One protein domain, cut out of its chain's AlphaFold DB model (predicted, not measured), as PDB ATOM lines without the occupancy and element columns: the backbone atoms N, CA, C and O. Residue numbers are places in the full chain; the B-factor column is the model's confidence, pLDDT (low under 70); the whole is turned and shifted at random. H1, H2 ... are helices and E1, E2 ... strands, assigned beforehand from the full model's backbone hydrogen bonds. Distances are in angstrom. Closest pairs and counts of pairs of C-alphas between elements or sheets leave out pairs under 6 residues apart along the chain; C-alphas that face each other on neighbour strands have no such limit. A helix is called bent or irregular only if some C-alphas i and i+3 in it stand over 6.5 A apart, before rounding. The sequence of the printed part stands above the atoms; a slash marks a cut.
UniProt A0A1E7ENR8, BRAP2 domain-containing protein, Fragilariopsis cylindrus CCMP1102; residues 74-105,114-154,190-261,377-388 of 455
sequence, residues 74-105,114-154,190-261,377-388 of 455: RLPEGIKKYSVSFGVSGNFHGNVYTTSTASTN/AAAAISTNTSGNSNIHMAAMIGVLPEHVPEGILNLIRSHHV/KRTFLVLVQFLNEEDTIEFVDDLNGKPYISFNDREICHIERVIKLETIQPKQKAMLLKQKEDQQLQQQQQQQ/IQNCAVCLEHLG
ATOM      1  N   ARG A  74     149.201 194.275 171.355       81.12
ATOM      2  CA  ARG A  74     149.537 193.721 170.045       81.12
ATOM      3  C   ARG A  74     150.786 192.863 170.239       81.12
ATOM      4  O   ARG A  74     151.679 193.275 170.982       81.12
ATOM      5  N   LEU A  75     150.811 191.679 169.631       82.44
ATOM      6  CA  LEU A  75     152.045 190.904 169.566       82.44
ATOM      7  C   LEU A  75     153.111 191.767 168.870       82.44
ATOM      8  O   LEU A  75     152.751 192.528 167.964       82.44
ATOM      9  N   PRO A  76     154.378 191.706 169.315       84.50
ATOM     10  CA  PRO A  76     155.473 192.330 168.591       84.50
ATOM     11  C   PRO A  76     155.465 191.901 167.123       84.50
ATOM     12  O   PRO A  76     155.063 190.784 166.792       84.50
ATOM     13  N   GLU A  77     155.885 192.805 166.248       85.44
ATOM     14  CA  GLU A  77     156.029 192.509 164.826       85.44
ATOM     15  C   GLU A  77     157.002 191.335 164.622       85.44
ATOM     16  O   GLU A  77     157.988 191.211 165.347       85.44
ATOM     17  N   GLY A  78     156.676 190.428 163.697       86.44
ATOM     18  CA  GLY A  78     157.449 189.204 163.443       86.44
ATOM     19  C   GLY A  78     157.062 187.984 164.290       86.44
ATOM     20  O   GLY A  78     157.457 186.871 163.949       86.44
ATOM     21  N   ILE A  79     156.244 188.152 165.337       90.50
ATOM     22  CA  ILE A  79     155.786 187.037 166.177       90.50
ATOM     23  C   ILE A  79     154.412 186.554 165.727       90.50
ATOM     24  O   ILE A  79     153.440 187.315 165.705       90.50
ATOM     25  N   LYS A  80     154.319 185.259 165.429       92.75
ATOM     26  CA  LYS A  80     153.070 184.591 165.059       92.75
ATOM     27  C   LYS A  80     152.583 183.714 166.204       92.75
ATOM     28  O   LYS A  80     153.361 183.258 167.037       92.75
ATOM     29  N   LYS A  81     151.266 183.524 166.269       93.69
ATOM     30  CA  LYS A  81     150.591 182.710 167.280       93.69
ATOM     31  C   LYS A  81     149.733 181.667 166.576       93.69
ATOM     32  O   LYS A  81     148.872 182.027 165.777       93.69
ATOM     33  N   TYR A  82     149.943 180.405 166.924       91.25
ATOM     34  CA  TYR A  82     149.216 179.254 166.405       91.25
ATOM     35  C   TYR A  82     148.494 178.560 167.550       91.25
ATOM     36  O   TYR A  82     149.125 178.108 168.504       91.25
ATOM     37  N   SER A  83     147.169 178.467 167.478       89.44
ATOM     38  CA  SER A  83     146.417 177.632 168.411       89.44
ATOM     39  C   SER A  83     146.608 176.164 168.050       89.44
ATOM     40  O   SER A  83     146.467 175.782 166.893       89.44
ATOM     41  N   VAL A  84     146.924 175.339 169.045       87.31
ATOM     42  CA  VAL A  84     147.176 173.905 168.871       87.31
ATOM     43  C   VAL A  84     146.304 173.080 169.799       87.31
ATOM     44  O   VAL A  84     145.996 173.484 170.924       87.31
ATOM     45  N   SER A  85     145.924 171.895 169.328       81.31
ATOM     46  CA  SER A  85     145.228 170.880 170.113       81.31
ATOM     47  C   SER A  85     145.908 169.525 169.942       81.31
ATOM     48  O   SER A  85     146.008 169.036 168.819       81.31
ATOM     49  N   PHE A  86     146.334 168.898 171.037       75.56
ATOM     50  CA  PHE A  86     146.922 167.557 171.019       75.56
ATOM     51  C   PHE A  86     145.849 166.525 171.386       75.56
ATOM     52  O   PHE A  86     145.324 166.519 172.503       75.56
ATOM     53  N   GLY A  87     145.501 165.664 170.427       56.69
ATOM     54  CA  GLY A  87     144.342 164.767 170.504       56.69
ATOM     55  C   GLY A  87     144.551 163.424 171.212       56.69
ATOM     56  O   GLY A  87     143.635 162.610 171.207       56.69
ATOM     57  N   VAL A  88     145.718 163.143 171.799       53.69
ATOM     58  CA  VAL A  88     146.069 161.755 172.177       53.69
ATOM     59  C   VAL A  88     145.710 161.350 173.610       53.69
ATOM     60  O   VAL A  88     145.546 160.165 173.876       53.69
ATOM     61  N   SER A  89     145.542 162.289 174.539       48.22
ATOM     62  CA  SER A  89     144.915 162.058 175.855       48.22
ATOM     63  C   SER A  89     144.929 163.364 176.649       48.22
ATOM     64  O   SER A  89     145.971 163.979 176.838       48.22
ATOM     65  N   GLY A  90     143.762 163.833 177.096       56.03
ATOM     66  CA  GLY A  90     143.668 165.000 177.985       56.03
ATOM     67  C   GLY A  90     143.347 166.350 177.334       56.03
ATOM     68  O   GLY A  90     143.327 167.342 178.057       56.03
ATOM     69  N   ASN A  91     143.023 166.400 176.031       65.00
ATOM     70  CA  ASN A  91     142.643 167.628 175.310       65.00
ATOM     71  C   ASN A  91     143.562 168.806 175.666       65.00
ATOM     72  O   ASN A  91     143.118 169.826 176.206       65.00
ATOM     73  N   PHE A  92     144.861 168.639 175.418       69.50
ATOM     74  CA  PHE A  92     145.800 169.733 175.604       69.50
ATOM     75  C   PHE A  92     145.535 170.769 174.525       69.50
ATOM     76  O   PHE A  92     145.731 170.503 173.342       69.50
ATOM     77  N   HIS A  93     145.076 171.939 174.948       83.69
ATOM     78  CA  HIS A  93     144.971 173.109 174.098       83.69
ATOM     79  C   HIS A  93     146.064 174.087 174.502       83.69
ATOM     80  O   HIS A  93     146.360 174.264 175.687       83.69
ATOM     81  N   GLY A  94     146.685 174.707 173.517       88.75
ATOM     82  CA  GLY A  94     147.772 175.634 173.751       88.75
ATOM     83  C   GLY A  94     147.913 176.629 172.624       88.75
ATOM     84  O   GLY A  94     147.224 176.546 171.609       88.75
ATOM     85  N   ASN A  95     148.824 177.566 172.825       91.31
ATOM     86  CA  ASN A  95     149.286 178.458 171.785       91.31
ATOM     87  C   ASN A  95     150.789 178.256 171.603       91.31
ATOM     88  O   ASN A  95     151.549 178.293 172.572       91.31
ATOM     89  N   VAL A  96     151.205 178.054 170.362       91.62
ATOM     90  CA  VAL A  96     152.602 178.073 169.942       91.62
ATOM     91  C   VAL A  96     152.885 179.469 169.424       91.62
ATOM     92  O   VAL A  96     152.181 179.963 168.545       91.62
ATOM     93  N   TYR A  97     153.890 180.119 169.988       93.19
ATOM     94  CA  TYR A  97     154.386 181.387 169.489       93.19
ATOM     95  C   TYR A  97     155.685 181.123 168.755       93.19
ATOM     96  O   TYR A  97     156.598 180.502 169.308       93.19
ATOM     97  N   THR A  98     155.764 181.611 167.532       93.62
ATOM     98  CA  THR A  98     156.913 181.421 166.658       93.62
ATOM     99  C   THR A  98     157.436 182.762 166.171       93.62
ATOM    100  O   THR A  98     156.754 183.791 166.248       93.62
ATOM    101  N   THR A  99     158.660 182.743 165.664       92.31
ATOM    102  CA  THR A  99     159.261 183.855 164.940       92.31
ATOM    103  C   THR A  99     159.747 183.352 163.590       92.31
ATOM    104  O   THR A  99     160.363 182.290 163.496       92.31
ATOM    105  N   SER A 100     159.473 184.122 162.540       86.25
ATOM    106  CA  SER A 100     160.068 183.887 161.228       86.25
ATOM    107  C   SER A 100     161.475 184.471 161.268       86.25
ATOM    108  O   SER A 100     161.690 185.641 160.963       86.25
ATOM    109  N   THR A 101     162.430 183.689 161.758       69.50
ATOM    110  CA  THR A 101     163.855 183.978 161.584       69.50
ATOM    111  C   THR A 101     164.191 183.665 160.133       69.50
ATOM    112  O   THR A 101     164.741 182.623 159.822       69.50
ATOM    113  N   ALA A 102     163.775 184.532 159.212       56.69
ATOM    114  CA  ALA A 102     164.419 184.559 157.913       56.69
ATOM    115  C   ALA A 102     165.826 185.089 158.176       56.69
ATOM    116  O   ALA A 102     165.975 186.254 158.551       56.69
ATOM    117  N   SER A 103     166.807 184.189 158.086       52.41
ATOM    118  CA  SER A 103     168.236 184.466 158.061       52.41
ATOM    119  C   SER A 103     168.513 185.855 157.502       52.41
ATOM    120  O   SER A 103     168.354 186.161 156.321       52.41
ATOM    121  N   THR A 104     168.852 186.770 158.387       44.62
ATOM    122  CA  THR A 104     169.599 187.949 158.007       44.62
ATOM    123  C   THR A 104     170.324 188.362 159.256       44.62
ATOM    124  O   THR A 104     169.779 188.284 160.356       44.62
ATOM    125  N   ASN A 105     171.560 188.795 159.070       51.06
ATOM    126  CA  ASN A 105     172.461 189.374 160.056       51.06
ATOM    127  C   ASN A 105     171.898 190.666 160.699       51.06
ATOM    128  O   ASN A 105     172.606 191.662 160.844       51.06
ATOM    129  N   ALA A 114     162.243 191.657 172.051       64.56
ATOM    130  CA  ALA A 114     160.845 191.236 171.952       64.56
ATOM    131  C   ALA A 114     160.641 189.785 172.427       64.56
ATOM    132  O   ALA A 114     159.709 189.510 173.188       64.56
ATOM    133  N   ALA A 115     161.537 188.875 172.038       62.69
ATOM    134  CA  ALA A 115     161.545 187.489 172.500       62.69
ATOM    135  C   ALA A 115     161.821 187.399 174.011       62.69
ATOM    136  O   ALA A 115     161.088 186.721 174.736       62.69
ATOM    137  N   ALA A 116     162.795 188.159 174.519       64.00
ATOM    138  CA  ALA A 116     163.109 188.248 175.941       64.00
ATOM    139  C   ALA A 116     161.913 188.769 176.751       64.00
ATOM    140  O   ALA A 116     161.554 188.169 177.761       64.00
ATOM    141  N   ALA A 117     161.220 189.810 176.277       63.19
ATOM    142  CA  ALA A 117     160.030 190.351 176.940       63.19
ATOM    143  C   ALA A 117     158.866 189.345 177.038       63.19
ATOM    144  O   ALA A 117     158.005 189.468 177.914       63.19
ATOM    145  N   ILE A 118     158.816 188.355 176.144       64.62
ATOM    146  CA  ILE A 118     157.819 187.275 176.164       64.62
ATOM    147  C   ILE A 118     158.279 186.100 177.041       64.62
ATOM    148  O   ILE A 118     157.434 185.451 177.674       64.62
ATOM    149  N   SER A 119     159.592 185.866 177.109       56.31
ATOM    150  CA  SER A 119     160.234 184.808 177.894       56.31
ATOM    151  C   SER A 119     160.210 185.081 179.409       56.31
ATOM    152  O   SER A 119     159.905 184.186 180.198       56.31
ATOM    153  N   THR A 120     160.378 186.337 179.842       51.75
ATOM    154  CA  THR A 120     160.614 186.712 181.257       51.75
ATOM    155  C   THR A 120     159.501 186.391 182.265       51.75
ATOM    156  O   THR A 120     159.727 186.511 183.464       51.75
ATOM    157  N   ASN A 121     158.301 185.991 181.832       52.34
ATOM    158  CA  ASN A 121     157.173 185.736 182.743       52.34
ATOM    159  C   ASN A 121     156.914 184.255 183.049       52.34
ATOM    160  O   ASN A 121     155.999 183.952 183.816       52.34
ATOM    161  N   THR A 122     157.693 183.329 182.488       53.66
ATOM    162  CA  THR A 122     157.535 181.899 182.781       53.66
ATOM    163  C   THR A 122     158.723 181.457 183.626       53.66
ATOM    164  O   THR A 122     159.838 181.364 183.138       53.66
ATOM    165  N   SER A 123     158.480 181.237 184.917       43.91
ATOM    166  CA  SER A 123     159.453 180.972 185.997       43.91
ATOM    167  C   SER A 123     160.300 179.683 185.854       43.91
ATOM    168  O   SER A 123     160.789 179.148 186.847       43.91
ATOM    169  N   GLY A 124     160.488 179.158 184.651       52.22
ATOM    170  CA  GLY A 124     161.362 178.027 184.362       52.22
ATOM    171  C   GLY A 124     162.081 178.321 183.061       52.22
ATOM    172  O   GLY A 124     161.470 178.268 182.001       52.22
ATOM    173  N   ASN A 125     163.355 178.683 183.172       49.72
ATOM    174  CA  ASN A 125     164.231 179.122 182.092       49.72
ATOM    175  C   ASN A 125     164.653 177.941 181.192       49.72
ATOM    176  O   ASN A 125     165.838 177.684 181.012       49.72
ATOM    177  N   SER A 126     163.694 177.152 180.705       61.75
ATOM    178  CA  SER A 126     163.964 176.163 179.670       61.75
ATOM    179  C   SER A 126     164.043 176.919 178.356       61.75
ATOM    180  O   SER A 126     163.013 177.350 177.831       61.75
ATOM    181  N   ASN A 127     165.258 177.117 177.859       76.12
ATOM    182  CA  ASN A 127     165.474 177.514 176.478       76.12
ATOM    183  C   ASN A 127     164.659 176.558 175.598       76.12
ATOM    184  O   ASN A 127     164.790 175.336 175.681       76.12
ATOM    185  N   ILE A 128     163.705 177.109 174.851       83.00
ATOM    186  CA  ILE A 128     162.849 176.306 173.984       83.00
ATOM    187  C   ILE A 128     163.658 176.036 172.717       83.00
ATOM    188  O   ILE A 128     163.735 176.877 171.824       83.00
ATOM    189  N   HIS A 129     164.288 174.867 172.678       91.00
ATOM    190  CA  HIS A 129     165.021 174.332 171.531       91.00
ATOM    191  C   HIS A 129     164.041 173.583 170.623       91.00
ATOM    192  O   HIS A 129     164.032 172.354 170.564       91.00
ATOM    193  N   MET A 130     163.085 174.310 170.037       92.25
ATOM    194  CA  MET A 130     162.059 173.708 169.185       92.25
ATOM    195  C   MET A 130     161.849 174.485 167.889       92.25
ATOM    196  O   MET A 130     161.819 175.720 167.879       92.25
ATOM    197  N   ALA A 131     161.594 173.738 166.819       92.88
ATOM    198  CA  ALA A 131     161.129 174.248 165.537       92.88
ATOM    199  C   ALA A 131     159.677 173.816 165.288       92.88
ATOM    200  O   ALA A 131     159.238 172.747 165.725       92.88
ATOM    201  N   ALA A 132     158.923 174.663 164.595       94.12
ATOM    202  CA  ALA A 132     157.561 174.398 164.169       94.12
ATOM    203  C   ALA A 132     157.501 174.347 162.643       94.12
ATOM    204  O   ALA A 132     157.702 175.359 161.975       94.12
ATOM    205  N   MET A 133     157.177 173.177 162.101       93.38
ATOM    206  CA  MET A 133     156.853 173.001 160.690       93.38
ATOM    207  C   MET A 133     155.367 173.301 160.499       93.38
ATOM    208  O   MET A 133     154.506 172.641 161.091       93.38
ATOM    209  N   ILE A 134     155.059 174.327 159.715       92.81
ATOM    210  CA  ILE A 134     153.712 174.872 159.554       92.81
ATOM    211  C   ILE A 134     153.143 174.432 158.211       92.81
ATOM    212  O   ILE A 134     153.800 174.522 157.177       92.81
ATOM    213  N   GLY A 135     151.876 174.020 158.215       89.94
ATOM    214  CA  GLY A 135     151.164 173.733 156.974       89.94
ATOM    215  C   GLY A 135     151.450 172.341 156.405       89.94
ATOM    216  O   GLY A 135     151.176 172.112 155.232       89.94
ATOM    217  N   VAL A 136     151.980 171.411 157.206       88.69
ATOM    218  CA  VAL A 136     152.409 170.098 156.707       88.69
ATOM    219  C   VAL A 136     151.204 169.271 156.263       88.69
ATOM    220  O   VAL A 136     150.243 169.107 157.020       88.69
ATOM    221  N   LEU A 137     151.227 168.736 155.044       88.25
ATOM    222  CA  LEU A 137     150.129 167.911 154.545       88.25
ATOM    223  C   LEU A 137     150.096 166.535 155.240       88.25
ATOM    224  O   LEU A 137     151.143 166.002 155.604       88.25
ATOM    225  N   PRO A 138     148.909 165.920 155.404       85.06
ATOM    226  CA  PRO A 138     148.762 164.613 156.035       85.06
ATOM    227  C   PRO A 138     149.566 163.492 155.397       85.06
ATOM    228  O   PRO A 138     149.984 162.581 156.098       85.06
ATOM    229  N   GLU A 139     149.767 163.559 154.085       85.94
ATOM    230  CA  GLU A 139     150.554 162.585 153.328       85.94
ATOM    231  C   GLU A 139     152.046 162.604 153.676       85.94
ATOM    232  O   GLU A 139     152.692 161.563 153.601       85.94
ATOM    233  N   HIS A 140     152.567 163.734 154.166       84.69
ATOM    234  CA  HIS A 140     153.964 163.856 154.604       84.69
ATOM    235  C   HIS A 140     154.187 163.366 156.039       84.69
ATOM    236  O   HIS A 140     155.325 163.255 156.491       84.69
ATOM    237  N   VAL A 141     153.121 163.055 156.779       84.88
ATOM    238  CA  VAL A 141     153.191 162.705 158.200       84.88
ATOM    239  C   VAL A 141     152.962 161.199 158.410       84.88
ATOM    240  O   VAL A 141     151.920 160.687 158.002       84.88
ATOM    241  N   PRO A 142     153.834 160.474 159.141       80.38
ATOM    242  CA  PRO A 142     155.106 160.916 159.720       80.38
ATOM    243  C   PRO A 142     156.307 160.750 158.774       80.38
ATOM    244  O   PRO A 142     157.337 161.370 159.011       80.38
ATOM    245  N   GLU A 143     156.196 159.913 157.738       79.44
ATOM    246  CA  GLU A 143     157.358 159.400 156.997       79.44
ATOM    247  C   GLU A 143     158.112 160.491 156.228       79.44
ATOM    248  O   GLU A 143     159.334 160.545 156.298       79.44
ATOM    249  N   GLY A 144     157.398 161.402 155.555       76.38
ATOM    250  CA  GLY A 144     158.013 162.518 154.828       76.38
ATOM    251  C   GLY A 144     158.804 163.441 155.754       76.38
ATOM    252  O   GLY A 144     159.938 163.798 155.454       76.38
ATOM    253  N   ILE A 145     158.260 163.743 156.935       79.88
ATOM    254  CA  ILE A 145     158.966 164.525 157.960       79.88
ATOM    255  C   ILE A 145     160.186 163.775 158.490       79.88
ATOM    256  O   ILE A 145     161.248 164.371 158.640       79.88
ATOM    257  N   LEU A 146     160.055 162.480 158.786       80.25
ATOM    258  CA  LEU A 146     161.178 161.683 159.278       80.25
ATOM    259  C   LEU A 146     162.294 161.581 158.237       80.25
ATOM    260  O   LEU A 146     163.460 161.675 158.604       80.25
ATOM    261  N   ASN A 147     161.956 161.441 156.956       78.62
ATOM    262  CA  ASN A 147     162.931 161.430 155.869       78.62
ATOM    263  C   ASN A 147     163.605 162.791 155.701       78.62
ATOM    264  O   ASN A 147     164.824 162.835 155.580       78.62
ATOM    265  N   LEU A 148     162.851 163.890 155.785       80.06
ATOM    266  CA  LEU A 148     163.411 165.242 155.753       80.06
ATOM    267  C   LEU A 148     164.406 165.458 156.904       80.06
ATOM    268  O   LEU A 148     165.533 165.893 156.688       80.06
ATOM    269  N   ILE A 149     164.018 165.073 158.121       79.88
ATOM    270  CA  ILE A 149     164.877 165.141 159.307       79.88
ATOM    271  C   ILE A 149     166.136 164.278 159.130       79.88
ATOM    272  O   ILE A 149     167.235 164.730 159.434       79.88
ATOM    273  N   ARG A 150     166.000 163.051 158.616       82.06
ATOM    274  CA  ARG A 150     167.144 162.164 158.345       82.06
ATOM    275  C   ARG A 150     168.070 162.727 157.273       82.06
ATOM    276  O   ARG A 150     169.273 162.620 157.430       82.06
ATOM    277  N   SER A 151     167.524 163.352 156.230       78.12
ATOM    278  CA  SER A 151     168.319 163.969 155.162       78.12
ATOM    279  C   SER A 151     169.105 165.196 155.628       78.12
ATOM    280  O   SER A 151     170.138 165.504 155.052       78.12
ATOM    281  N   HIS A 152     168.639 165.873 156.683       74.44
ATOM    282  CA  HIS A 152     169.379 166.958 157.327       74.44
ATOM    283  C   HIS A 152     170.541 166.434 158.181       74.44
ATOM    284  O   HIS A 152     171.558 167.100 158.329       74.44
ATOM    285  N   HIS A 153     170.420 165.223 158.733       66.12
ATOM    286  CA  HIS A 153     171.547 164.520 159.337       66.12
ATOM    287  C   HIS A 153     172.446 163.951 158.239       66.12
ATOM    288  O   HIS A 153     172.566 162.738 158.071       66.12
ATOM    289  N   VAL A 154     173.090 164.841 157.485       55.19
ATOM    290  CA  VAL A 154     174.224 164.466 156.650       55.19
ATOM    291  C   VAL A 154     175.355 164.101 157.605       55.19
ATOM    292  O   VAL A 154     176.129 164.937 158.067       55.19
ATOM    293  N   LYS A 190     142.101 171.426 152.396       82.00
ATOM    294  CA  LYS A 190     143.237 170.543 152.625       82.00
ATOM    295  C   LYS A 190     143.621 170.749 154.081       82.00
ATOM    296  O   LYS A 190     143.971 171.857 154.479       82.00
ATOM    297  N   ARG A 191     143.431 169.710 154.888       85.31
ATOM    298  CA  ARG A 191     143.829 169.751 156.291       85.31
ATOM    299  C   ARG A 191     145.343 169.832 156.299       85.31
ATOM    300  O   ARG A 191     145.978 169.105 155.547       85.31
ATOM    301  N   THR A 192     145.887 170.706 157.122       88.06
ATOM    302  CA  THR A 192     147.327 170.844 157.319       88.06
ATOM    303  C   THR A 192     147.641 170.660 158.791       88.06
ATOM    304  O   THR A 192     146.792 170.919 159.644       88.06
ATOM    305  N   PHE A 193     148.858 170.243 159.094       88.38
ATOM    306  CA  PHE A 193     149.331 170.000 160.443       88.38
ATOM    307  C   PHE A 193     150.404 171.004 160.847       88.38
ATOM    308  O   PHE A 193     151.115 171.571 160.015       88.38
ATOM    309  N   LEU A 194     150.497 171.209 162.158       90.19
ATOM    310  CA  LEU A 194     151.644 171.833 162.796       90.19
ATOM    311  C   LEU A 194     152.463 170.718 163.443       90.19
ATOM    312  O   LEU A 194     151.938 169.972 164.277       90.19
ATOM    313  N   VAL A 195     153.731 170.601 163.068       90.88
ATOM    314  CA  VAL A 195     154.637 169.606 163.649       90.88
ATOM    315  C   VAL A 195     155.702 170.311 164.461       90.88
ATOM    316  O   VAL A 195     156.315 171.265 163.991       90.88
ATOM    317  N   LEU A 196     155.872 169.867 165.706       92.31
ATOM    318  CA  LEU A 196     156.862 170.410 166.625       92.31
ATOM    319  C   LEU A 196     158.022 169.423 166.728       92.31
ATOM    320  O   LEU A 196     157.820 168.257 167.082       92.31
ATOM    321  N   VAL A 197     159.220 169.911 166.429       91.25
ATOM    322  CA  VAL A 197     160.472 169.155 166.508       91.25
ATOM    323  C   VAL A 197     161.290 169.729 167.656       91.25
ATOM    324  O   VAL A 197     161.507 170.940 167.701       91.25
ATOM    325  N   GLN A 198     161.688 168.879 168.603       90.75
ATOM    326  CA  GLN A 198     162.496 169.269 169.756       90.75
ATOM    327  C   GLN A 198     163.944 168.804 169.588       90.75
ATOM    328  O   GLN A 198     164.192 167.616 169.377       90.75
ATOM    329  N   PHE A 199     164.871 169.742 169.764       88.50
ATOM    330  CA  PHE A 199     166.319 169.552 169.694       88.50
ATOM    331  C   PHE A 199     166.946 169.627 171.090       88.50
ATOM    332  O   PHE A 199     166.318 170.125 172.033       88.50
ATOM    333  N   LEU A 200     168.181 169.136 171.231       88.19
ATOM    334  CA  LEU A 200     168.948 169.307 172.468       88.19
ATOM    335  C   LEU A 200     169.513 170.721 172.597       88.19
ATOM    336  O   LEU A 200     169.454 171.282 173.692       88.19
ATOM    337  N   ASN A 201     170.024 171.288 171.499       88.81
ATOM    338  CA  ASN A 201     170.719 172.576 171.499       88.81
ATOM    339  C   ASN A 201     169.982 173.643 170.675       88.81
ATOM    340  O   ASN A 201     169.115 173.359 169.842       88.81
ATOM    341  N   GLU A 202     170.306 174.912 170.936       87.00
ATOM    342  CA  GLU A 202     169.729 176.042 170.199       87.00
ATOM    343  C   GLU A 202     170.331 176.156 168.803       87.00
ATOM    344  O   GLU A 202     169.604 176.441 167.857       87.00
ATOM    345  N   GLU A 203     171.624 175.881 168.685       89.88
ATOM    346  CA  GLU A 203     172.394 175.897 167.448       89.88
ATOM    347  C   GLU A 203     171.779 174.940 166.422       89.88
ATOM    348  O   GLU A 203     171.423 175.383 165.334       89.88
ATOM    349  N   ASP A 204     171.497 173.697 166.823       89.75
ATOM    350  CA  ASP A 204     170.846 172.697 165.964       89.75
ATOM    351  C   ASP A 204     169.446 173.141 165.521       89.75
ATOM    352  O   ASP A 204     169.006 172.858 164.411       89.75
ATOM    353  N   THR A 205     168.721 173.860 166.389       90.62
ATOM    354  CA  THR A 205     167.400 174.401 166.035       90.62
ATOM    355  C   THR A 205     167.527 175.494 164.973       90.62
ATOM    356  O   THR A 205     166.664 175.600 164.105       90.62
ATOM    357  N   ILE A 206     168.554 176.344 165.071       90.44
ATOM    358  CA  ILE A 206     168.804 177.428 164.116       90.44
ATOM    359  C   ILE A 206     169.229 176.838 162.772       90.44
ATOM    360  O   ILE A 206     168.598 177.160 161.771       90.44
ATOM    361  N   GLU A 207     170.211 175.934 162.771       91.12
ATOM    362  CA  GLU A 207     170.692 175.235 161.574       91.12
ATOM    363  C   GLU A 207     169.545 174.504 160.871       91.12
ATOM    364  O   GLU A 207     169.290 174.753 159.700       91.12
ATOM    365  N   PHE A 208     168.737 173.742 161.613       91.38
ATOM    366  CA  PHE A 208     167.567 173.053 161.065       91.38
ATOM    367  C   PHE A 208     166.556 173.990 160.393       91.38
ATOM    368  O   PHE A 208     165.969 173.651 159.362       91.38
ATOM    369  N   VAL A 209     166.298 175.159 160.989       92.31
ATOM    370  CA  VAL A 209     165.386 176.151 160.405       92.31
ATOM    371  C   VAL A 209     166.002 176.756 159.147       92.31
ATOM    372  O   VAL A 209     165.308 176.834 158.137       92.31
ATOM    373  N   ASP A 210     167.268 177.163 159.191       91.88
ATOM    374  CA  ASP A 210     167.951 177.797 158.061       91.88
ATOM    375  C   ASP A 210     168.105 176.833 156.878       91.88
ATOM    376  O   ASP A 210     167.882 177.223 155.729       91.88
ATOM    377  N   ASP A 211     168.390 175.564 157.155       90.56
ATOM    378  CA  ASP A 211     168.602 174.557 156.131       90.56
ATOM    379  C   ASP A 211     167.309 174.119 155.471       90.56
ATOM    380  O   ASP A 211     167.294 173.934 154.260       90.56
ATOM    381  N   LEU A 212     166.230 173.895 156.215       91.44
ATOM    382  CA  LEU A 212     165.032 173.272 155.651       91.44
ATOM    383  C   LEU A 212     163.948 174.275 155.259       91.44
ATOM    384  O   LEU A 212     163.065 173.942 154.465       91.44
ATOM    385  N   ASN A 213     163.972 175.498 155.787       92.62
ATOM    386  CA  ASN A 213     162.953 176.485 155.455       92.62
ATOM    387  C   ASN A 213     163.039 176.896 153.974       92.62
ATOM    388  O   ASN A 213     164.071 177.345 153.486       92.62
ATOM    389  N   GLY A 214     161.929 176.755 153.252       90.56
ATOM    390  CA  GLY A 214     161.846 176.995 151.811       90.56
ATOM    391  C   GLY A 214     162.271 175.813 150.931       90.56
ATOM    392  O   GLY A 214     162.030 175.871 149.726       90.56
ATOM    393  N   LYS A 215     162.837 174.733 151.491       90.75
ATOM    394  CA  LYS A 215     163.163 173.507 150.736       90.75
ATOM    395  C   LYS A 215     161.922 172.629 150.527       90.75
ATOM    396  O   LYS A 215     161.019 172.659 151.365       90.75
ATOM    397  N   PRO A 216     161.831 171.843 149.444       87.88
ATOM    398  CA  PRO A 216     160.690 170.960 149.220       87.88
ATOM    399  C   PRO A 216     160.606 169.831 150.260       87.88
ATOM    400  O   PRO A 216     161.629 169.342 150.735       87.88
ATOM    401  N   TYR A 217     159.387 169.400 150.615       79.38
ATOM    402  CA  TYR A 217     159.171 168.279 151.551       79.38
ATOM    403  C   TYR A 217     159.690 166.942 151.008       79.38
ATOM    404  O   TYR A 217     160.114 166.082 151.776       79.38
ATOM    405  N   ILE A 218     159.610 166.762 149.689       78.69
ATOM    406  CA  ILE A 218     160.082 165.585 148.961       78.69
ATOM    407  C   ILE A 218     160.822 166.059 147.708       78.69
ATOM    408  O   ILE A 218     160.379 167.003 147.056       78.69
ATOM    409  N   SER A 219     161.910 165.383 147.343       73.25
ATOM    410  CA  SER A 219     162.743 165.729 146.178       73.25
ATOM    411  C   SER A 219     161.986 165.741 144.845       73.25
ATOM    412  O   SER A 219     162.410 166.395 143.904       73.25
ATOM    413  N   PHE A 220     160.857 165.034 144.760       70.00
ATOM    414  CA  PHE A 220     160.066 164.908 143.533       70.00
ATOM    415  C   PHE A 220     158.940 165.949 143.396       70.00
ATOM    416  O   PHE A 220     158.204 165.918 142.409       70.00
ATOM    417  N   ASN A 221     158.735 166.839 144.378       78.94
ATOM    418  CA  ASN A 221     157.651 167.827 144.331       78.94
ATOM    419  C   ASN A 221     158.069 169.202 144.871       78.94
ATOM    420  O   ASN A 221     157.735 169.582 145.995       78.94
ATOM    421  N   ASP A 222     158.690 169.997 144.003       86.38
ATOM    422  CA  ASP A 222     159.168 171.357 144.302       86.38
ATOM    423  C   ASP A 222     158.060 172.363 144.639       86.38
ATOM    424  O   ASP A 222     158.316 173.470 145.112       86.38
ATOM    425  N   ARG A 223     156.795 172.007 144.392       86.75
ATOM    426  CA  ARG A 223     155.653 172.889 144.667       86.75
ATOM    427  C   ARG A 223     155.313 172.956 146.149       86.75
ATOM    428  O   ARG A 223     154.641 173.893 146.578       86.75
ATOM    429  N   GLU A 224     155.720 171.952 146.914       87.00
ATOM    430  CA  GLU A 224     155.399 171.827 148.328       87.00
ATOM    431  C   GLU A 224     156.640 172.135 149.153       87.00
ATOM    432  O   GLU A 224     157.395 171.246 149.536       87.00
ATOM    433  N   ILE A 225     156.842 173.426 149.410       90.25
ATOM    434  CA  ILE A 225     157.951 173.929 150.218       90.25
ATOM    435  C   ILE A 225     157.644 173.849 151.715       90.25
ATOM    436  O   ILE A 225     156.524 174.102 152.170       90.25
ATOM    437  N   CYS A 226     158.668 173.522 152.491       90.06
ATOM    438  CA  CYS A 226     158.641 173.527 153.938       90.06
ATOM    439  C   CYS A 226     158.589 174.969 154.441       90.06
ATOM    440  O   CYS A 226     159.400 175.805 154.047       90.06
ATOM    441  N   HIS A 227     157.659 175.255 155.350       93.50
ATOM    442  CA  HIS A 227     157.619 176.527 156.069       93.50
ATOM    443  C   HIS A 227     157.924 176.252 157.534       93.50
ATOM    444  O   HIS A 227     157.081 175.715 158.258       93.50
ATOM    445  N   ILE A 228     159.142 176.573 157.956       93.38
ATOM    446  CA  ILE A 228     159.647 176.228 159.283       93.38
ATOM    447  C   ILE A 228     159.946 177.513 160.038       93.38
ATOM    448  O   ILE A 228     160.604 178.423 159.543       93.38
ATOM    449  N   GLU A 229     159.428 177.600 161.256       94.56
ATOM    450  CA  GLU A 229     159.639 178.745 162.129       94.56
ATOM    451  C   GLU A 229     160.185 178.300 163.481       94.56
ATOM    452  O   GLU A 229     159.837 177.240 164.006       94.56
ATOM    453  N   ARG A 230     161.006 179.151 164.095       94.00
ATOM    454  CA  ARG A 230     161.527 178.895 165.436       94.00
ATOM    455  C   ARG A 230     160.427 179.107 166.472       94.00
ATOM    456  O   ARG A 230     159.763 180.146 166.470       94.00
ATOM    457  N   VAL A 231     160.269 178.171 167.406       92.81
ATOM    458  CA  VAL A 231     159.337 178.312 168.533       92.81
ATOM    459  C   VAL A 231     159.994 179.133 169.637       92.81
ATOM    460  O   VAL A 231     161.027 178.757 170.181       92.81
ATOM    461  N   ILE A 232     159.368 180.249 170.008       92.19
ATOM    462  CA  ILE A 232     159.857 181.135 171.076       92.19
ATOM    463  C   ILE A 232     159.110 180.936 172.393       92.19
ATOM    464  O   ILE A 232     159.614 181.289 173.457       92.19
ATOM    465  N   LYS A 233     157.879 180.414 172.337       90.88
ATOM    466  CA  LYS A 233     157.070 180.154 173.526       90.88
ATOM    467  C   LYS A 233     156.005 179.107 173.253       90.88
ATOM    468  O   LYS A 233     155.271 179.191 172.273       90.88
ATOM    469  N   LEU A 234     155.859 178.188 174.199       89.06
ATOM    470  CA  LEU A 234     154.706 177.307 174.297       89.06
ATOM    471  C   LEU A 234     153.856 177.739 175.482       89.06
ATOM    472  O   LEU A 234     154.275 177.689 176.637       89.06
ATOM    473  N   GLU A 235     152.643 178.180 175.195       87.38
ATOM    474  CA  GLU A 235     151.637 178.426 176.211       87.38
ATOM    475  C   GLU A 235     150.719 177.217 176.256       87.38
ATOM    476  O   GLU A 235     149.856 177.036 175.400       87.38
ATOM    477  N   THR A 236     150.892 176.377 177.271       81.75
ATOM    478  CA  THR A 236     149.855 175.403 177.592       81.75
ATOM    479  C   THR A 236     148.715 176.156 178.259       81.75
ATOM    480  O   THR A 236     148.920 176.864 179.250       81.75
ATOM    481  N   ILE A 237     147.491 176.005 177.747       70.00
ATOM    482  CA  ILE A 237     146.303 176.395 178.502       70.00
ATOM    483  C   ILE A 237     146.203 175.349 179.603       70.00
ATOM    484  O   ILE A 237     145.567 174.306 179.441       70.00
ATOM    485  N   GLN A 238     146.934 175.572 180.699       62.12
ATOM    486  CA  GLN A 238     146.923 174.632 181.801       62.12
ATOM    487  C   GLN A 238     145.469 174.433 182.224       62.12
ATOM    488  O   GLN A 238     144.756 175.415 182.478       62.12
ATOM    489  N   PRO A 239     145.027 173.180 182.392       61.81
ATOM    490  CA  PRO A 239     143.679 172.899 182.837       61.81
ATOM    491  C   PRO A 239     143.405 173.450 184.236       61.81
ATOM    492  O   PRO A 239     142.281 173.324 184.669       61.81
ATOM    493  N   LYS A 240     144.339 174.100 184.949       63.41
ATOM    494  CA  LYS A 240     144.079 174.713 186.264       63.41
ATOM    495  C   LYS A 240     142.902 175.687 186.253       63.41
ATOM    496  O   LYS A 240     142.076 175.621 187.155       63.41
ATOM    497  N   GLN A 241     142.768 176.533 185.228       65.31
ATOM    498  CA  GLN A 241     141.590 177.406 185.123       65.31
ATOM    499  C   GLN A 241     140.320 176.597 184.849       65.31
ATOM    500  O   GLN A 241     139.289 176.852 185.461       65.31
ATOM    501  N   LYS A 242     140.407 175.571 183.998       68.88
ATOM    502  CA  LYS A 242     139.282 174.679 183.704       68.88
ATOM    503  C   LYS A 242     138.897 173.812 184.903       68.88
ATOM    504  O   LYS A 242     137.717 173.601 185.112       68.88
ATOM    505  N   ALA A 243     139.851 173.348 185.699       75.12
ATOM    506  CA  ALA A 243     139.664 172.534 186.892       75.12
ATOM    507  C   ALA A 243     139.090 173.378 188.027       75.12
ATOM    508  O   ALA A 243     138.190 172.924 188.717       75.12
ATOM    509  N   MET A 244     139.540 174.627 188.176       80.75
ATOM    510  CA  MET A 244     138.931 175.578 189.101       80.75
ATOM    511  C   MET A 244     137.500 175.928 188.677       80.75
ATOM    512  O   MET A 244     136.610 175.914 189.516       80.75
ATOM    513  N   LEU A 245     137.257 176.169 187.383       82.19
ATOM    514  CA  LEU A 245     135.914 176.417 186.853       82.19
ATOM    515  C   LEU A 245     135.007 175.185 187.001       82.19
ATOM    516  O   LEU A 245     133.838 175.313 187.351       82.19
ATOM    517  N   LEU A 246     135.537 173.987 186.744       86.06
ATOM    518  CA  LEU A 246     134.800 172.734 186.870       86.06
ATOM    519  C   LEU A 246     134.463 172.457 188.336       86.06
ATOM    520  O   LEU A 246     133.313 172.161 188.628       86.06
ATOM    521  N   LYS A 247     135.421 172.662 189.246       88.06
ATOM    522  CA  LYS A 247     135.206 172.564 190.691       88.06
ATOM    523  C   LYS A 247     134.190 173.593 191.184       88.06
ATOM    524  O   LYS A 247     133.280 173.239 191.914       88.06
ATOM    525  N   GLN A 248     134.264 174.837 190.710       90.19
ATOM    526  CA  GLN A 248     133.265 175.863 191.021       90.19
ATOM    527  C   GLN A 248     131.862 175.456 190.549       90.19
ATOM    528  O   GLN A 248     130.874 175.711 191.234       90.19
ATOM    529  N   LYS A 249     131.765 174.820 189.378       90.25
ATOM    530  CA  LYS A 249     130.495 174.328 188.839       90.25
ATOM    531  C   LYS A 249     129.961 173.135 189.637       90.25
ATOM    532  O   LYS A 249     128.756 173.054 189.851       90.25
ATOM    533  N   GLU A 250     130.841 172.244 190.085       94.12
ATOM    534  CA  GLU A 250     130.513 171.106 190.951       94.12
ATOM    535  C   GLU A 250     130.019 171.580 192.326       94.12
ATOM    536  O   GLU A 250     128.941 171.176 192.757       94.12
ATOM    537  N   ASP A 251     130.715 172.537 192.947       93.56
ATOM    538  CA  ASP A 251     130.309 173.154 194.215       93.56
ATOM    539  C   ASP A 251     128.944 173.860 194.088       93.56
ATOM    540  O   ASP A 251     128.081 173.736 194.961       93.56
ATOM    541  N   GLN A 252     128.699 174.554 192.971       93.75
ATOM    542  CA  GLN A 252     127.411 175.199 192.701       93.75
ATOM    543  C   GLN A 252     126.280 174.174 192.507       93.75
ATOM    544  O   GLN A 252     125.152 174.403 192.950       93.75
ATOM    545  N   GLN A 253     126.572 173.031 191.884       93.31
ATOM    546  CA  GLN A 253     125.603 171.949 191.716       93.31
ATOM    547  C   GLN A 253     125.287 171.266 193.055       93.31
ATOM    548  O   GLN A 253     124.119 170.995 193.342       93.31
ATOM    549  N   LEU A 254     126.297 171.065 193.907       93.75
ATOM    550  CA  LEU A 254     126.128 170.511 195.249       93.75
ATOM    551  C   LEU A 254     125.260 171.426 196.126       93.75
ATOM    552  O   LEU A 254     124.352 170.960 196.817       93.75
ATOM    553  N   GLN A 255     125.481 172.741 196.045       93.56
ATOM    554  CA  GLN A 255     124.682 173.731 196.768       93.56
ATOM    555  C   GLN A 255     123.211 173.713 196.329       93.56
ATOM    556  O   GLN A 255     122.309 173.816 197.164       93.56
ATOM    557  N   GLN A 256     122.952 173.530 195.032       91.94
ATOM    558  CA  GLN A 256     121.593 173.440 194.501       91.94
ATOM    559  C   GLN A 256     120.885 172.148 194.951       91.94
ATOM    560  O   GLN A 256     119.708 172.187 195.310       91.94
ATOM    561  N   GLN A 257     121.603 171.021 195.020       92.19
ATOM    562  CA  GLN A 257     121.058 169.762 195.543       92.19
ATOM    563  C   GLN A 257     120.727 169.856 197.042       92.19
ATOM    564  O   GLN A 257     119.683 169.370 197.479       92.19
ATOM    565  N   GLN A 258     121.568 170.531 197.828       92.38
ATOM    566  CA  GLN A 258     121.338 170.708 199.262       92.38
ATOM    567  C   GLN A 258     120.111 171.595 199.550       92.38
ATOM    568  O   GLN A 258     119.349 171.312 200.475       92.38
ATOM    569  N   GLN A 259     119.849 172.616 198.723       89.19
ATOM    570  CA  GLN A 259     118.619 173.414 198.824       89.19
ATOM    571  C   GLN A 259     117.356 172.591 198.535       89.19
ATOM    572  O   GLN A 259     116.358 172.748 199.239       89.19
ATOM    573  N   GLN A 260     117.396 171.684 197.553       88.50
ATOM    574  CA  GLN A 260     116.256 170.812 197.258       88.50
ATOM    575  C   GLN A 260     115.956 169.851 198.415       88.50
ATOM    576  O   GLN A 260     114.794 169.734 198.812       88.50
ATOM    577  N   GLN A 261     116.986 169.236 199.013       85.69
ATOM    578  CA  GLN A 261     116.809 168.366 200.185       85.69
ATOM    579  C   GLN A 261     116.241 169.121 201.390       85.69
ATOM    580  O   GLN A 261     115.333 168.620 202.052       85.69
ATOM    581  N   ILE A 377     167.814 163.946 168.567       49.66
ATOM    582  CA  ILE A 377     166.371 164.229 168.497       49.66
ATOM    583  C   ILE A 377     165.659 163.450 169.593       49.66
ATOM    584  O   ILE A 377     165.462 162.241 169.485       49.66
ATOM    585  N   GLN A 378     165.256 164.145 170.657       46.91
ATOM    586  CA  GLN A 378     164.651 163.478 171.810       46.91
ATOM    587  C   GLN A 378     163.160 163.183 171.643       46.91
ATOM    588  O   GLN A 378     162.706 162.200 172.214       46.91
ATOM    589  N   ASN A 379     162.387 163.988 170.897       49.19
ATOM    590  CA  ASN A 379     160.939 163.786 170.738       49.19
ATOM    591  C   ASN A 379     160.387 164.479 169.473       49.19
ATOM    592  O   ASN A 379     160.536 165.691 169.316       49.19
ATOM    593  N   CYS A 380     159.665 163.745 168.614       44.28
ATOM    594  CA  CYS A 380     158.842 164.317 167.538       44.28
ATOM    595  C   CYS A 380     157.357 164.165 167.899       44.28
ATOM    596  O   CYS A 380     156.861 163.047 168.057       44.28
ATOM    597  N   ALA A 381     156.644 165.283 168.056       54.88
ATOM    598  CA  ALA A 381     155.219 165.288 168.376       54.88
ATOM    599  C   ALA A 381     154.407 165.849 167.200       54.88
ATOM    600  O   ALA A 381     154.483 167.031 166.863       54.88
ATOM    601  N   VAL A 382     153.579 164.993 166.596       50.22
ATOM    602  CA  VAL A 382     152.644 165.372 165.529       50.22
ATOM    603  C   VAL A 382     151.321 165.833 166.144       50.22
ATOM    604  O   VAL A 382     150.667 165.078 166.869       50.22
ATOM    605  N   CYS A 383     150.882 167.055 165.828       49.91
ATOM    606  CA  CYS A 383     149.604 167.593 166.300       49.91
ATOM    607  C   CYS A 383     148.506 167.374 165.253       49.91
ATOM    608  O   CYS A 383     148.520 168.007 164.201       49.91
ATOM    609  N   LEU A 384     147.521 166.523 165.553       41.88
ATOM    610  CA  LEU A 384     146.322 166.364 164.725       41.88
ATOM    611  C   LEU A 384     145.262 167.399 165.132       41.88
ATOM    612  O   LEU A 384     144.682 167.307 166.214       41.88
ATOM    613  N   GLU A 385     144.965 168.362 164.260       40.72
ATOM    614  CA  GLU A 385     143.837 169.277 164.456       40.72
ATOM    615  C   GLU A 385     142.515 168.508 164.249       40.72
ATOM    616  O   GLU A 385     142.291 167.880 163.210       40.72
ATOM    617  N   HIS A 386     141.643 168.483 165.260       38.59
ATOM    618  CA  HIS A 386     140.311 167.870 165.181       38.59
ATOM    619  C   HIS A 386     139.241 168.924 165.471       38.59
ATOM    620  O   HIS A 386     138.988 169.288 166.619       38.59
ATOM    621  N   LEU A 387     138.576 169.393 164.414       35.47
ATOM    622  CA  LEU A 387     137.354 170.185 164.516       35.47
ATOM    623  C   LEU A 387     136.154 169.253 164.748       35.47
ATOM    624  O   LEU A 387     135.775 168.494 163.858       35.47
ATOM    625  N   GLY A 388     135.534 169.362 165.928       36.25
ATOM    626  CA  GLY A 388     134.147 168.942 166.168       36.25
ATOM    627  C   GLY A 388     133.953 167.697 167.038       36.25
ATOM    628  O   GLY A 388     133.580 166.645 166.532       36.25
TER     629      GLY A 388
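Overview. This is residues 74 to 105, 114 to 154, 190 to 261 and 377 to 388 of the 455 residues of the protein "BRAP2 domain-containing protein" of Fragilariopsis cylindrus CCMP1102 (UniProt A0A1E7ENR8). One six-stranded sheet curls like part of a barrel and folds back on itself, E1 and E2 facing E3, E4 and E6 with the bent strand E5 as hinge, while the long helix H4 sticks out as a free arm that makes the length. H3 covers E3, H2 packs over E4, and the short H1 packs over E5. The printed part has 157 residues, mixed in class, with four named helices and six named strands, along the chain E1 E2 H1 E3 H2 E4 H3 E5 H4 E6; the antiparallel sheet has the order E1 E2 E5 E3 E4 E6. It is loose, with a radius of gyration of the C-alphas of 19.6 A, and spans 71 by 36 by 30 A.

Arrangement. Start with the hairpin of E1, residues 79 to 86, and E2, residues 92 to 99, where N 82 and O 96 are 2.8 A apart. E5, residues 227 to 236, bends by 75 degrees at residue 232; look for N 95 and O 235 of E2 and E5 at 2.8 A. H1, residues 114 to 119, is on the sheet, over E5, at a height of 9.1 A. E3, residues 130 to 136, pairs with E5 through N 132 and O 229, 2.8 A. H2, residues 143 to 152, is over E4, residues 193 to 199, at a height of 9.5 A, on the opposite face to H1. E3 and E4 pair through N 133 and O 195, 2.8 A. H3, residues 202 to 212, runs along E3 at 2 degrees on the local plane, at a height of 8.3 A. E4, H3 and E5 form a split strand-helix-strand unit, two strands of one sheet that are not neighbours, joined through a helix, with E3 between them in the sheet; its crossover is right-handed. H2 and H3 only just touch, with 3 pairs of C-alphas within 8 A, the closest those of His 152 and Phe 208, 7.4 A. H4, residues 240 to 261, is not on the sheet. E6, residues 377 to 383, pairs with E4 through N 381 and O 196, 3.3 A. In H1, H2, H3 and H4 every O i to N i+4 pair is within hydrogen-bond range.

Along the chain. Find C-alpha 79 at (155.786, 187.037, 166.177), where E1 begins; it runs 21.9 A. E2 spans 22.2 A and E5 22.9 A. From C-alpha 240 at (144.079, 174.713, 186.264), H4 runs 31.3 A to C-alpha 261 at (116.809, 168.366, 200.185).

Size, cuts and confidence. Residues 240 to 261 stand free; the body without them spans 44 by 44 by 29 A. Look for three cuts: C-alphas 105 and 114 are 16.7 A apart, 154 and 190 31.8 A, 261 and 377 59.0 A. The link from H3 to E5 is long. Mean pLDDT of the printed part is 78.3; 43 residues are under 70, among them 114 to 126 and 377 to 388.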